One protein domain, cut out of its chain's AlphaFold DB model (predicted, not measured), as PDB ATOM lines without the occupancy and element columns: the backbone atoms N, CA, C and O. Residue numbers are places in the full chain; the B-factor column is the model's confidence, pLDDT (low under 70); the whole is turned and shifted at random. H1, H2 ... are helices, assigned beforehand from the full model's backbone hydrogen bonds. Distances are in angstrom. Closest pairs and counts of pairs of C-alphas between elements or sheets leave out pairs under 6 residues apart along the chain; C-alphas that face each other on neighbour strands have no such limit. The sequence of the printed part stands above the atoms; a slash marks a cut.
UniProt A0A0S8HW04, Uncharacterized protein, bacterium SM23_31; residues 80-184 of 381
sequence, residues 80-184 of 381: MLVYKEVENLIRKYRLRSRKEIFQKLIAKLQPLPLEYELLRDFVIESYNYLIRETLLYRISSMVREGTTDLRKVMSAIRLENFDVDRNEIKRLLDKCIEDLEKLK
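AT A GLANCE: This is residues 80 to 184 of the 381 residues of an uncharacterized protein of bacterium SM23_31 (UniProt A0A0S8HW04). A long kinked helix, H3, is the spine of a rod with two lobes: H1 and H2 pack on its residues 119 to 130, H5 on residues 135 to 143, with H4 against H5. The printed part has 105 residues, 84 of them in five named helices, H1 to H5 in order, with no named strand; its class is all helix, and it is only just loose, close to compact, with a radius of gyration of the C-alphas of 15.9 A and spans of 52 by 23 by 20 A.

IN THESE COORDINATES: H1 is residues 80 to 91, from C-alpha 80 at (-36.927, -45.001, 21.868); H2 98 to 109; H3 113 to 144, 46.5 A; H4 150 to 158; H5 166 to 184, 26.9 A, to C-alpha 184 at (-49.327, -9.227, 35.477). H3 has a kink of 35 degrees near residue 133.

HOW THE PARTS SIT: H3, the hub, touches H1, closest C-alphas Tyr 83 and Ser 126, 5.3 A. H2 and H3 form a hairpin, closest C-alphas Phe 102 and Val 123, 6.6 A, at a steep tilt of 40 degrees. H5 touches H3, closest C-alphas Ser 140 and Cys 176, 5.9 A. H4 touches H5, closest C-alphas Leu 150 and Lys 170, 6.6 A. H1 and H2 are apart from H4 and H5. Every O i to N i+4 pair is within hydrogen-bond range in H1, H2, H4 and H5, and 24 of 28 in H3.

THE WHOLE: The C-alphas farthest apart, Leu 112 and Lys 184, are 53.3 A apart. The printed part has no cut, and no link is long. Residue 113 alone is under pLDDT 70.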
ATOM      1  N   MET A  80     -37.414 -44.911  20.484       85.00
ATOM      2  CA  MET A  80     -36.927 -45.001  21.868       85.00
ATOM      3  C   MET A  80     -35.420 -45.288  21.963       85.00
ATOM      4  O   MET A  80     -34.759 -44.780  22.870       85.00
ATOM      5  N   LEU A  81     -34.867 -46.087  21.044       86.06
ATOM      6  CA  LEU A  81     -33.424 -46.319  20.966       86.06
ATOM      7  C   LEU A  81     -32.696 -45.025  20.596       86.06
ATOM      8  O   LEU A  81     -31.765 -44.630  21.296       86.06
ATOM      9  N   VAL A  82     -33.159 -44.345  19.542       87.94
ATOM     10  CA  VAL A  82     -32.573 -43.078  19.087       87.94
ATOM     11  C   VAL A  82     -32.659 -42.024  20.188       87.94
ATOM     12  O   VAL A  82     -31.648 -41.400  20.492       87.94
ATOM     13  N   TYR A  83     -33.803 -41.896  20.865       89.81
ATOM     14  CA  TYR A  83     -33.973 -40.968  21.983       89.81
ATOM     15  C   TYR A  83     -32.920 -41.171  23.082       89.81
ATOM     16  O   TYR A  83     -32.238 -40.220  23.458       89.81
ATOM     17  N   LYS A  84     -32.738 -42.409  23.567       88.44
ATOM     18  CA  LYS A  84     -31.755 -42.714  24.627       88.44
ATOM     19  C   LYS A  84     -30.326 -42.405  24.192       88.44
ATOM     20  O   LYS A  84     -29.506 -41.961  24.994       88.44
ATOM     21  N   GLU A  85     -30.011 -42.659  22.930       87.56
ATOM     22  CA  GLU A  85     -28.675 -42.419  22.397       87.56
ATOM     23  C   GLU A  85     -28.402 -40.927  22.174       87.56
ATOM     24  O   GLU A  85     -27.343 -40.438  22.567       87.56
ATOM     25  N   VAL A  86     -29.377 -40.171  21.660       86.56
ATOM     26  CA  VAL A  86     -29.312 -38.702  21.582       86.56
ATOM     27  C   VAL A  86     -29.185 -38.098  22.983       86.56
ATOM     28  O   VAL A  86     -28.330 -37.242  23.205       86.56
ATOM     29  N   GLU A  87     -29.960 -38.582  23.956       87.56
ATOM     30  CA  GLU A  87     -29.878 -38.145  25.351       87.56
ATOM     31  C   GLU A  87     -28.478 -38.372  25.933       87.56
ATOM     32  O   GLU A  87     -27.898 -37.460  26.528       87.56
ATOM     33  N   ASN A  88     -27.896 -39.554  25.716       81.81
ATOM     34  CA  ASN A  88     -26.532 -39.850  26.143       81.81
ATOM     35  C   ASN A  88     -25.513 -38.911  25.482       81.81
ATOM     36  O   ASN A  88     -24.620 -38.398  26.161       81.81
ATOM     37  N   LEU A  89     -25.636 -38.656  24.178       84.12
ATOM     38  CA  LEU A  89     -24.727 -37.772  23.447       84.12
ATOM     39  C   LEU A  89     -24.811 -36.320  23.948       84.12
ATOM     40  O   LEU A  89     -23.773 -35.695  24.165       84.12
ATOM     41  N   ILE A  90     -26.013 -35.819  24.240       83.00
ATOM     42  CA  ILE A  90     -26.227 -34.461  24.762       83.00
ATOM     43  C   ILE A  90     -25.799 -34.338  26.232       83.00
ATOM     44  O   ILE A  90     -25.122 -33.374  26.600       83.00
ATOM     45  N   ARG A  91     -26.190 -35.278  27.102       80.31
ATOM     46  CA  ARG A  91     -25.995 -35.158  28.561       80.31
ATOM     47  C   ARG A  91     -24.631 -35.662  29.022       80.31
ATOM     48  O   ARG A  91     -23.966 -34.979  29.797       80.31
ATOM     49  N   LYS A  92     -24.201 -36.834  28.544       74.38
ATOM     50  CA  LYS A  92     -22.943 -37.471  28.970       74.38
ATOM     51  C   LYS A  92     -21.747 -36.959  28.176       74.38
ATOM     52  O   LYS A  92     -20.722 -36.642  28.768       74.38
ATOM     53  N   TYR A  93     -21.883 -36.860  26.854       73.88
ATOM     54  CA  TYR A  93     -20.786 -36.452  25.968       73.88
ATOM     55  C   TYR A  93     -20.802 -34.962  25.613       73.88
ATOM     56  O   TYR A  93     -19.937 -34.513  24.867       73.88
ATOM     57  N   ARG A  94     -21.761 -34.200  26.160       77.69
ATOM     58  CA  ARG A  94     -21.906 -32.747  25.976       77.69
ATOM     59  C   ARG A  94     -21.894 -32.309  24.506       77.69
ATOM     60  O   ARG A  94     -21.491 -31.190  24.211       77.69
ATOM     61  N   LEU A  95     -22.369 -33.157  23.593       80.69
ATOM     62  CA  LEU A  95     -22.517 -32.790  22.188       80.69
ATOM     63  C   LEU A  95     -23.682 -31.812  22.035       80.69
ATOM     64  O   LEU A  95     -24.745 -31.982  22.642       80.69
ATOM     65  N   ARG A  96     -23.448 -30.759  21.255       81.69
ATOM     66  CA  ARG A  96     -24.388 -29.646  21.050       81.69
ATOM     67  C   ARG A  96     -24.749 -29.433  19.580       81.69
ATOM     68  O   ARG A  96     -25.680 -28.700  19.291       81.69
ATOM     69  N   SER A  97     -24.057 -30.104  18.661       83.62
ATOM     70  CA  SER A  97     -24.355 -30.066  17.231       83.62
ATOM     71  C   SER A  97     -25.256 -31.231  16.838       83.62
ATOM     72  O   SER A  97     -24.934 -32.400  17.074       83.62
ATOM     73  N   ARG A  98     -26.377 -30.921  16.179       84.00
ATOM     74  CA  ARG A  98     -27.299 -31.937  15.663       84.00
ATOM     75  C   ARG A  98     -26.634 -32.801  14.593       84.00
ATOM     76  O   ARG A  98     -26.822 -34.017  14.575       84.00
ATOM     77  N   LYS A  99     -25.815 -32.180  13.740       81.62
ATOM     78  CA  LYS A  99     -25.054 -32.852  12.679       81.62
ATOM     79  C   LYS A  99     -24.053 -33.856  13.250       81.62
ATOM     80  O   LYS A  99     -23.983 -34.981  12.765       81.62
ATOM     81  N   GLU A 100     -23.327 -33.485  14.303       82.25
ATOM     82  CA  GLU A 100     -22.367 -34.383  14.961       82.25
ATOM     83  C   GLU A 100     -23.059 -35.563  15.649       82.25
ATOM     84  O   GLU A 100     -22.588 -36.697  15.568       82.25
ATOM     85  N   ILE A 101     -24.197 -35.312  16.304       83.88
ATOM     86  CA  ILE A 101     -25.017 -36.363  16.921       83.88
ATOM     87  C   ILE A 101     -25.486 -37.351  15.852       83.88
ATOM     88  O   ILE A 101     -25.314 -38.556  16.018       83.88
ATOM     89  N   PHE A 102     -26.010 -36.853  14.732       82.94
ATOM     90  CA  PHE A 102     -26.448 -37.688  13.617       82.94
ATOM     91  C   PHE A 102     -25.300 -38.533  13.041       82.94
ATOM     92  O   PHE A 102     -25.445 -39.746  12.902       82.94
ATOM     93  N   GLN A 103     -24.127 -37.938  12.798       79.94
ATOM     94  CA  GLN A 103     -22.946 -38.660  12.303       79.94
ATOM     95  C   GLN A 103     -22.473 -39.757  13.268       79.94
ATOM     96  O   GLN A 103     -22.172 -40.871  12.838       79.94
ATOM     97  N   LYS A 104     -22.456 -39.483  14.581       77.94
ATOM     98  CA  LYS A 104     -22.100 -40.495  15.588       77.94
ATOM     99  C   LYS A 104     -23.108 -41.638  15.653       77.94
ATOM    100  O   LYS A 104     -22.709 -42.779  15.879       77.94
ATOM    101  N   LEU A 105     -24.392 -41.354  15.449       79.69
ATOM    102  CA  LEU A 105     -25.425 -42.387  15.421       79.69
ATOM    103  C   LEU A 105     -25.378 -43.223  14.147       79.69
ATOM    104  O   LEU A 105     -25.563 -44.429  14.249       79.69
ATOM    105  N   ILE A 106     -25.037 -42.644  12.992       79.62
ATOM    106  CA  ILE A 106     -24.774 -43.421  11.771       79.62
ATOM    107  C   ILE A 106     -23.608 -44.384  11.998       79.62
ATOM    108  O   ILE A 106     -23.746 -45.579  11.755       79.62
ATOM    109  N   ALA A 107     -22.482 -43.891  12.520       75.62
ATOM    110  CA  ALA A 107     -21.306 -44.726  12.760       75.62
ATOM    111  C   ALA A 107     -21.587 -45.866  13.757       75.62
ATOM    112  O   ALA A 107     -21.061 -46.966  13.611       75.62
ATOM    113  N   LYS A 108     -22.424 -45.602  14.768       76.25
ATOM    114  CA  LYS A 108     -22.748 -46.559  15.831       76.25
ATOM    115  C   LYS A 108     -23.835 -47.564  15.444       76.25
ATOM    116  O   LYS A 108     -23.736 -48.724  15.827       76.25
ATOM    117  N   LEU A 109     -24.896 -47.110  14.780       78.19
ATOM    118  CA  LEU A 109     -26.074 -47.926  14.473       78.19
ATOM    119  C   LEU A 109     -26.001 -48.566  13.088       78.19
ATOM    120  O   LEU A 109     -26.724 -49.527  12.856       78.19
ATOM    121  N   GLN A 110     -25.138 -48.050  12.206       74.62
ATOM    122  CA  GLN A 110     -24.976 -48.503  10.823       74.62
ATOM    123  C   GLN A 110     -26.335 -48.706  10.114       74.62
ATOM    124  O   GLN A 110     -26.622 -49.816   9.664       74.62
ATOM    125  N   PRO A 111     -27.193 -47.659  10.059       72.00
ATOM    126  CA  PRO A 111     -28.493 -47.716   9.382       72.00
ATOM    127  C   PRO A 111     -28.360 -48.166   7.923       72.00
ATOM    128  O   PRO A 111     -27.336 -47.908   7.286       72.00
ATOM    129  N   LEU A 112     -29.416 -48.761   7.364       70.81
ATOM    130  CA  LEU A 112     -29.539 -48.911   5.907       70.81
ATOM    131  C   LEU A 112     -29.818 -47.544   5.259       70.81
ATOM    132  O   LEU A 112     -30.452 -46.714   5.908       70.81
ATOM    133  N   PRO A 113     -29.434 -47.290   3.992       68.56
ATOM    134  CA  PRO A 113     -29.674 -46.004   3.323       68.56
ATOM    135  C   PRO A 113     -31.127 -45.506   3.414       68.56
ATOM    136  O   PRO A 113     -31.365 -44.337   3.709       68.56
ATOM    137  N   LEU A 114     -32.099 -46.413   3.270       70.56
ATOM    138  CA  LEU A 114     -33.540 -46.133   3.387       70.56
ATOM    139  C   LEU A 114     -33.968 -45.690   4.801       70.56
ATOM    140  O   LEU A 114     -35.002 -45.054   4.972       70.56
ATOM    141  N   GLU A 115     -33.180 -46.003   5.831       73.00
ATOM    142  CA  GLU A 115     -33.448 -45.640   7.227       73.00
ATOM    143  C   GLU A 115     -32.776 -44.317   7.635       73.00
ATOM    144  O   GLU A 115     -32.950 -43.864   8.769       73.00
ATOM    145  N   TYR A 116     -31.999 -43.677   6.750       74.94
ATOM    146  CA  TYR A 116     -31.258 -42.451   7.086       74.94
ATOM    147  C   TYR A 116     -32.202 -41.290   7.359       74.94
ATOM    148  O   TYR A 116     -31.957 -40.514   8.285       74.94
ATOM    149  N   GLU A 117     -33.271 -41.173   6.573       76.94
ATOM    150  CA  GLU A 117     -34.297 -40.149   6.769       76.94
ATOM    151  C   GLU A 117     -35.044 -40.383   8.081       76.94
ATOM    152  O   GLU A 117     -35.116 -39.483   8.913       76.94
ATOM    153  N   LEU A 118     -35.449 -41.627   8.349       82.94
ATOM    154  CA  LEU A 118     -36.108 -41.997   9.601       82.94
ATOM    155  C   LEU A 118     -35.225 -41.712  10.829       82.94
ATOM    156  O   LEU A 118     -35.684 -41.157  11.831       82.94
ATOM    157  N   LEU A 119     -33.938 -42.067  10.762       82.19
ATOM    158  CA  LEU A 119     -32.975 -41.756  11.815       82.19
ATOM    159  C   LEU A 119     -32.802 -40.241  11.966       82.19
ATOM    160  O   LEU A 119     -32.738 -39.750  13.092       82.19
ATOM    161  N   ARG A 120     -32.726 -39.497  10.857       83.50
ATOM    162  CA  ARG A 120     -32.585 -38.038  10.865       83.50
ATOM    163  C   ARG A 120     -33.774 -37.390  11.565       83.50
ATOM    164  O   ARG A 120     -33.555 -36.556  12.442       83.50
ATOM    165  N   ASP A 121     -34.988 -37.820  11.250       85.81
ATOM    166  CA  ASP A 121     -36.214 -37.303  11.854       85.81
ATOM    167  C   ASP A 121     -36.268 -37.597  13.351       85.81
ATOM    168  O   ASP A 121     -36.482 -36.689  14.157       85.81
ATOM    169  N   PHE A 122     -35.963 -38.833  13.760       90.19
ATOM    170  CA  PHE A 122     -35.904 -39.187  15.180       90.19
ATOM    171  C   PHE A 122     -34.816 -38.423  15.937       90.19
ATOM    172  O   PHE A 122     -35.019 -38.070  17.103       90.19
ATOM    173  N   VAL A 123     -33.674 -38.145  15.301       86.75
ATOM    174  CA  VAL A 123     -32.614 -37.322  15.893       86.75
ATOM    175  C   VAL A 123     -33.075 -35.879  16.038       86.75
ATOM    176  O   VAL A 123     -32.916 -35.331  17.124       86.75
ATOM    177  N   ILE A 124     -33.667 -35.274  15.002       85.81
ATOM    178  CA  ILE A 124     -34.200 -33.904  15.056       85.81
ATOM    179  C   ILE A 124     -35.241 -33.789  16.169       85.81
ATOM    180  O   ILE A 124     -35.143 -32.892  17.007       85.81
ATOM    181  N   GLU A 125     -36.205 -34.707  16.208       86.06
ATOM    182  CA  GLU A 125     -37.275 -34.699  17.199       86.06
ATOM    183  C   GLU A 125     -36.724 -34.843  18.625       86.06
ATOM    184  O   GLU A 125     -37.019 -34.017  19.491       86.06
ATOM    185  N   SER A 126     -35.872 -35.847  18.862       87.75
ATOM    186  CA  SER A 126     -35.290 -36.109  20.184       87.75
ATOM    187  C   SER A 126     -34.389 -34.963  20.646       87.75
ATOM    188  O   SER A 126     -34.440 -34.558  21.806       87.75
ATOM    189  N   TYR A 127     -33.583 -34.413  19.736       86.69
ATOM    190  CA  TYR A 127     -32.688 -33.289  19.998       86.69
ATOM    191  C   TYR A 127     -33.476 -32.036  20.385       86.69
ATOM    192  O   TYR A 127     -33.217 -31.442  21.433       86.69
ATOM    193  N   ASN A 128     -34.483 -31.674  19.582       83.12
ATOM    194  CA  ASN A 128     -35.331 -30.519  19.854       83.12
ATOM    195  C   ASN A 128     -36.062 -30.689  21.185       83.12
ATOM    196  O   ASN A 128     -36.059 -29.768  21.992       83.12
ATOM    197  N   TYR A 129     -36.629 -31.869  21.452       84.88
ATOM    198  CA  TYR A 129     -37.306 -32.153  22.715       84.88
ATOM    199  C   TYR A 129     -36.387 -31.952  23.928       84.88
ATOM    200  O   TYR A 129     -36.737 -31.224  24.856       84.88
ATOM    201  N   LEU A 130     -35.190 -32.546  23.900       83.88
ATOM    202  CA  LEU A 130     -34.245 -32.512  25.019       83.88
ATOM    203  C   LEU A 130     -33.682 -31.114  25.295       83.88
ATOM    204  O   LEU A 130     -33.391 -30.787  26.443       83.88
ATOM    205  N   ILE A 131     -33.515 -30.296  24.256       82.69
ATOM    206  CA  ILE A 131     -32.927 -28.956  24.382       82.69
ATOM    207  C   ILE A 131     -33.990 -27.905  24.685       82.69
ATOM    208  O   ILE A 131     -33.701 -26.921  25.364       82.69
ATOM    209  N   ARG A 132     -35.239 -28.123  24.262       79.75
ATOM    210  CA  ARG A 132     -36.354 -27.203  24.508       79.75
ATOM    211  C   ARG A 132     -36.554 -26.901  25.988       79.75
ATOM    212  O   ARG A 132     -36.818 -25.752  26.321       79.75
ATOM    213  N   GLU A 133     -36.395 -27.883  26.875       72.38
ATOM    214  CA  GLU A 133     -36.473 -27.650  28.325       72.38
ATOM    215  C   GLU A 133     -35.372 -26.704  28.820       72.38
ATOM    216  O   GLU A 133     -35.642 -25.772  29.580       72.38
ATOM    217  N   THR A 134     -34.137 -26.909  28.354       75.94
ATOM    218  CA  THR A 134     -32.981 -26.074  28.705       75.94
ATOM    219  C   THR A 134     -33.153 -24.646  28.190       75.94
ATOM    220  O   THR A 134     -32.995 -23.689  28.950       75.94
ATOM    221  N   LEU A 135     -33.570 -24.495  26.930       80.31
ATOM    222  CA  LEU A 135     -33.846 -23.191  26.330       80.31
ATOM    223  C   LEU A 135     -34.989 -22.473  27.036       80.31
ATOM    224  O   LEU A 135     -34.873 -21.289  27.332       80.31
ATOM    225  N   LEU A 136     -36.086 -23.174  27.331       78.44
ATOM    226  CA  LEU A 136     -37.247 -22.584  27.989       78.44
ATOM    227  C   LEU A 136     -36.871 -22.027  29.362       78.44
ATOM    228  O   LEU A 136     -37.289 -20.922  29.699       78.44
ATOM    229  N   TYR A 137     -36.060 -22.755  30.133       77.94
ATOM    230  CA  TYR A 137     -35.548 -22.270  31.412       77.94
ATOM    231  C   TYR A 137     -34.722 -20.989  31.242       77.94
ATOM    232  O   TYR A 137     -34.975 -19.993  31.924       77.94
ATOM    233  N   ARG A 138     -33.782 -20.986  30.289       77.94
ATOM    234  CA  ARG A 138     -32.893 -19.846  30.038       77.94
ATOM    235  C   ARG A 138     -33.655 -18.610  29.566       77.94
ATOM    236  O   ARG A 138     -33.511 -17.542  30.157       77.94
ATOM    237  N   ILE A 139     -34.517 -18.773  28.564       79.88
ATOM    238  CA  ILE A 139     -35.378 -17.717  28.020       79.88
ATOM    239  C   ILE A 139     -36.299 -17.170  29.116       79.88
ATOM    240  O   ILE A 139     -36.416 -15.957  29.265       79.88
ATOM    241  N   SER A 140     -36.893 -18.042  29.938       76.94
ATOM    242  CA  SER A 140     -37.747 -17.619  31.056       76.94
ATOM    243  C   SER A 140     -36.996 -16.767  32.082       76.94
ATOM    244  O   SER A 140     -37.568 -15.805  32.593       76.94
ATOM    245  N   SER A 141     -35.737 -17.098  32.397       80.06
ATOM    246  CA  SER A 141     -34.899 -16.289  33.300       80.06
ATOM    247  C   SER A 141     -34.648 -14.906  32.711       80.06
ATOM    248  O   SER A 141     -34.940 -13.897  33.345       80.06
ATOM    249  N   MET A 142     -34.223 -14.862  31.447       77.19
ATOM    250  CA  MET A 142     -33.926 -13.615  30.744       77.19
ATOM    251  C   MET A 142     -35.152 -12.701  30.644       77.19
ATOM    252  O   MET A 142     -35.048 -11.501  30.882       77.19
ATOM    253  N   VAL A 143     -36.330 -13.264  30.358       78.12
ATOM    254  CA  VAL A 143     -37.596 -12.517  30.311       78.12
ATOM    255  C   VAL A 143     -37.973 -11.958  31.688       78.12
ATOM    256  O   VAL A 143     -38.451 -10.826  31.775       78.12
ATOM    257  N   ARG A 144     -37.723 -12.696  32.780       72.62
ATOM    258  CA  ARG A 144     -37.940 -12.202  34.156       72.62
ATOM    259  C   ARG A 144     -36.978 -11.083  34.536       72.62
ATOM    260  O   ARG A 144     -37.387 -10.151  35.218       72.62
ATOM    261  N   GLU A 145     -35.742 -11.157  34.059       77.25
ATOM    262  CA  GLU A 145     -34.714 -10.119  34.203       77.25
ATOM    263  C   GLU A 145     -34.977  -8.894  33.301       77.25
ATOM    264  O   GLU A 145     -34.213  -7.933  33.311       77.25
ATOM    265  N   GLY A 146     -36.068  -8.900  32.524       73.12
ATOM    266  CA  GLY A 146     -36.492  -7.780  31.681       73.12
ATOM    267  C   GLY A 146     -35.968  -7.825  30.244       73.12
ATOM    268  O   GLY A 146     -36.192  -6.886  29.483       73.12
ATOM    269  N   THR A 147     -35.306  -8.906  29.834       80.81
ATOM    270  CA  THR A 147     -34.821  -9.075  28.459       80.81
ATOM    271  C   THR A 147     -35.905  -9.689  27.578       80.81
ATOM    272  O   THR A 147     -36.151 -10.892  27.614       80.81
ATOM    273  N   THR A 148     -36.530  -8.862  26.742       77.62
ATOM    274  CA  THR A 148     -37.551  -9.274  25.759       77.62
ATOM    275  C   THR A 148     -37.067  -9.191  24.309       77.62
ATOM    276  O   THR A 148     -37.767  -9.616  23.394       77.62
ATOM    277  N   ASP A 149     -35.859  -8.669  24.079       85.69
ATOM    278  CA  ASP A 149     -35.271  -8.558  22.744       85.69
ATOM    279  C   ASP A 149     -34.743  -9.915  22.256       85.69
ATOM    280  O   ASP A 149     -33.781 -10.470  22.800       85.69
ATOM    281  N   LEU A 150     -35.332 -10.411  21.164       83.00
ATOM    282  CA  LEU A 150     -34.928 -11.646  20.498       83.00
ATOM    283  C   LEU A 150     -33.435 -11.658  20.147       83.00
ATOM    284  O   LEU A 150     -32.816 -12.713  20.223       83.00
ATOM    285  N   ARG A 151     -32.821 -10.523  19.782       81.88
ATOM    286  CA  ARG A 151     -31.389 -10.487  19.429       81.88
ATOM    287  C   ARG A 151     -30.498 -10.816  20.628       81.88
ATOM    288  O   ARG A 151     -29.549 -11.582  20.473       81.88
ATOM    289  N   LYS A 152     -30.834 -10.297  21.814       83.38
ATOM    290  CA  LYS A 152     -30.116 -10.568  23.075       83.38
ATOM    291  C   LYS A 152     -30.335 -11.998  23.569       83.38
ATOM    292  O   LYS A 152     -29.411 -12.638  24.059       83.38
ATOM    293  N   VAL A 153     -31.544 -12.525  23.396       82.50
ATOM    294  CA  VAL A 153     -31.855 -13.928  23.708       82.50
ATOM    295  C   VAL A 153     -31.098 -14.875  22.770       82.50
ATOM    296  O   VAL A 153     -30.488 -15.843  23.216       82.50
ATOM    297  N   MET A 154     -31.053 -14.557  21.474       81.62
ATOM    298  CA  MET A 154     -30.298 -15.322  20.479       81.62
ATOM    299  C   MET A 154     -28.793 -15.318  20.759       81.62
ATOM    300  O   MET A 154     -28.163 -16.363  20.618       81.62
ATOM    301  N   SER A 155     -28.196 -14.183  21.142       81.75
ATOM    302  CA  SER A 155     -26.766 -14.139  21.473       81.75
ATOM    303  C   SER A 155     -26.447 -14.979  22.710       81.75
ATOM    304  O   SER A 155     -25.484 -15.740  22.685       81.75
ATOM    305  N   ALA A 156     -27.291 -14.928  23.745       79.06
ATOM    306  CA  ALA A 156     -27.125 -15.738  24.948       79.06
ATOM    307  C   ALA A 156     -27.252 -17.246  24.672       79.06
ATOM    308  O   ALA A 156     -26.453 -18.028  25.178       79.06
ATOM    309  N   ILE A 157     -28.204 -17.659  23.831       79.12
ATOM    310  CA  ILE A 157     -28.389 -19.072  23.461       79.12
ATOM    311  C   ILE A 157     -27.260 -19.565  22.549       79.12
ATOM    312  O   ILE A 157     -26.817 -20.705  22.674       79.12
ATOM    313  N   ARG A 158     -26.743 -18.709  21.659       76.19
ATOM    314  CA  ARG A 158     -25.585 -19.044  20.815       76.19
ATOM    315  C   ARG A 158     -24.332 -19.348  21.634       76.19
ATOM    316  O   ARG A 158     -23.574 -20.219  21.232       76.19
ATOM    317  N   LEU A 159     -24.146 -18.704  22.790       73.06
ATOM    318  CA  LEU A 159     -23.041 -19.015  23.711       73.06
ATOM    319  C   LEU A 159     -23.136 -20.429  24.306       73.06
ATOM    320  O   LEU A 159     -22.127 -20.987  24.729       73.06
ATOM    321  N   GLU A 160     -24.324 -21.038  24.310       70.81
ATOM    322  CA  GLU A 160     -24.527 -22.423  24.749       70.81
ATOM    323  C   GLU A 160     -24.245 -23.451  23.629       70.81
ATOM    324  O   GLU A 160     -24.321 -24.661  23.857       70.81
ATOM    325  N   ASN A 161     -23.863 -22.977  22.432       73.50
ATOM    326  CA  ASN A 161     -23.492 -23.759  21.247       73.50
ATOM    327  C   ASN A 161     -24.576 -24.726  20.735       73.50
ATOM    328  O   ASN A 161     -24.262 -25.681  20.023       73.50
ATOM    329  N   PHE A 162     -25.849 -24.504  21.072       77.69
ATOM    330  CA  PHE A 162     -26.949 -25.330  20.579       77.69
ATOM    331  C   PHE A 162     -27.333 -24.986  19.133       77.69
ATOM    332  O   PHE A 162     -27.599 -23.833  18.796       77.69
ATOM    333  N   ASP A 163     -27.447 -26.017  18.295       72.38
ATOM    334  CA  ASP A 163     -27.945 -25.919  16.917       72.38
ATOM    335  C   ASP A 163     -29.487 -25.860  16.871       72.38
ATOM    336  O   ASP A 163     -30.174 -26.879  16.716       72.38
ATOM    337  N   VAL A 164     -30.043 -24.669  17.119       76.12
ATOM    338  CA  VAL A 164     -31.488 -24.426  17.268       76.12
ATOM    339  C   VAL A 164     -31.943 -23.327  16.310       76.12
ATOM    340  O   VAL A 164     -31.296 -22.287  16.182       76.12
ATOM    341  N   ASP A 165     -33.091 -23.547  15.664       80.44
ATOM    342  CA  ASP A 165     -33.687 -22.571  14.752       80.44
ATOM    343  C   ASP A 165     -34.146 -21.310  15.507       80.44
ATOM    344  O   ASP A 165     -34.786 -21.370  16.562       80.44
ATOM    345  N   ARG A 166     -33.873 -20.145  14.911       81.44
ATOM    346  CA  ARG A 166     -34.334 -18.832  15.366       81.44
ATOM    347  C   ARG A 166     -35.846 -18.805  15.579       81.44
ATOM    348  O   ARG A 166     -36.310 -18.149  16.511       81.44
ATOM    349  N   ASN A 167     -36.609 -19.500  14.735       83.19
ATOM    350  CA  ASN A 167     -38.065 -19.549  14.862       83.19
ATOM    351  C   ASN A 167     -38.509 -20.261  16.143       83.19
ATOM    352  O   ASN A 167     -39.459 -19.815  16.783       83.19
ATOM    353  N   GLU A 168     -37.811 -21.324  16.554       80.62
ATOM    354  CA  GLU A 168     -38.125 -22.033  17.799       80.62
ATOM    355  C   GLU A 168     -37.791 -21.165  19.018       80.62
ATOM    356  O   GLU A 168     -38.601 -21.050  19.936       80.62
ATOM    357  N   ILE A 169     -36.658 -20.458  18.991       83.81
ATOM    358  CA  ILE A 169     -36.284 -19.509  20.054       83.81
ATOM    359  C   ILE A 169     -37.315 -18.382  20.163       83.81
ATOM    360  O   ILE A 169     -37.746 -18.048  21.265       83.81
ATOM    361  N   LYS A 170     -37.756 -17.832  19.025       86.44
ATOM    362  CA  LYS A 170     -38.801 -16.805  18.985       86.44
ATOM    363  C   LYS A 170     -40.116 -17.320  19.576       86.44
ATOM    364  O   LYS A 170     -40.669 -16.668  20.449       86.44
ATOM    365  N   ARG A 171     -40.575 -18.512  19.179       86.88
ATOM    366  CA  ARG A 171     -41.797 -19.129  19.731       86.88
ATOM    367  C   ARG A 171     -41.727 -19.309  21.248       86.88
ATOM    368  O   ARG A 171     -42.711 -19.060  21.940       86.88
ATOM    369  N   LEU A 172     -40.583 -19.755  21.770       84.25
ATOM    370  CA  LEU A 172     -40.381 -19.922  23.211       84.25
ATOM    371  C   LEU A 172     -40.371 -18.575  23.945       84.25
ATOM    372  O   LEU A 172     -40.963 -18.472  25.018       84.25
ATOM    373  N   LEU A 173     -39.741 -17.554  23.359       84.56
ATOM    374  CA  LEU A 173     -39.716 -16.188  23.883       84.56
ATOM    375  C   LEU A 173     -41.117 -15.572  23.927       84.56
ATOM    376  O   LEU A 173     -41.534 -15.111  24.988       84.56
ATOM    377  N   ASP A 174     -41.854 -15.629  22.818       86.44
ATOM    378  CA  ASP A 174     -43.216 -15.096  22.709       86.44
ATOM    379  C   ASP A 174     -44.131 -15.740  23.761       86.44
ATOM    380  O   ASP A 174     -44.831 -15.044  24.496       86.44
ATOM    381  N   LYS A 175     -44.040 -17.067  23.925       86.56
ATOM    382  CA  LYS A 175     -44.779 -17.802  24.958       86.56
ATOM    383  C   LYS A 175     -44.430 -17.331  26.376       86.56
ATOM    384  O   LYS A 175     -45.319 -17.143  27.201       86.56
ATOM    385  N   CYS A 176     -43.144 -17.128  26.669       81.94
ATOM    386  CA  CYS A 176     -42.699 -16.658  27.985       81.94
ATOM    387  C   CYS A 176     -43.183 -15.232  28.290       81.94
ATOM    388  O   CYS A 176     -43.533 -14.935  29.433       81.94
ATOM    389  N   ILE A 177     -43.214 -14.359  27.279       82.38
ATOM    390  CA  ILE A 177     -43.749 -12.997  27.392       82.38
ATOM    391  C   ILE A 177     -45.259 -13.048  27.652       82.38
ATOM    392  O   ILE A 177     -45.734 -12.411  28.592       82.38
ATOM    393  N   GLU A 178     -45.999 -13.854  26.889       84.38
ATOM    394  CA  GLU A 178     -47.446 -14.026  27.048       84.38
ATOM    395  C   GLU A 178     -47.817 -14.534  28.455       84.38
ATOM    396  O   GLU A 178     -48.716 -13.996  29.109       84.38
ATOM    397  N   ASP A 179     -47.092 -15.536  28.963       79.81
ATOM    398  CA  ASP A 179     -47.291 -16.077  30.311       79.81
ATOM    399  C   ASP A 179     -47.029 -15.015  31.397       79.81
ATOM    400  O   ASP A 179     -47.771 -14.914  32.382       79.81
ATOM    401  N   LEU A 180     -46.013 -14.168  31.202       78.19
ATOM    402  CA  LEU A 180     -45.685 -13.073  32.114       78.19
ATOM    403  C   LEU A 180     -46.749 -11.963  32.086       78.19
ATOM    404  O   LEU A 180     -47.113 -11.422  33.137       78.19
ATOM    405  N   GLU A 181     -47.306 -11.643  30.919       80.25
ATOM    406  CA  GLU A 181     -48.417 -10.697  30.790       80.25
ATOM    407  C   GLU A 181     -49.705 -11.203  31.447       80.25
ATOM    408  O   GLU A 181     -50.389 -10.435  32.135       80.25
ATOM    409  N   LYS A 182     -50.027 -12.494  31.289       80.50
ATOM    410  CA  LYS A 182     -51.165 -13.137  31.967       80.50
ATOM    411  C   LYS A 182     -51.038 -13.026  33.485       80.50
ATOM    412  O   LYS A 182     -52.006 -12.655  34.154       80.50
ATOM    413  N   LEU A 183     -49.842 -13.267  34.028       74.50
ATOM    414  CA  LEU A 183     -49.561 -13.092  35.455       74.50
ATOM    415  C   LEU A 183     -49.750 -11.632  35.888       74.50
ATOM    416  O   LEU A 183     -50.502 -11.371  36.825       74.50
ATOM    417  N   LYS A 184     -49.163 -10.663  35.172       75.50
ATOM    418  CA  LYS A 184     -49.327  -9.227  35.477       75.50
ATOM    419  C   LYS A 184     -50.793  -8.779  35.462       75.50
ATOM    420  O   LYS A 184     -51.201  -7.998  36.321       75.50
TER     421      LYS A 184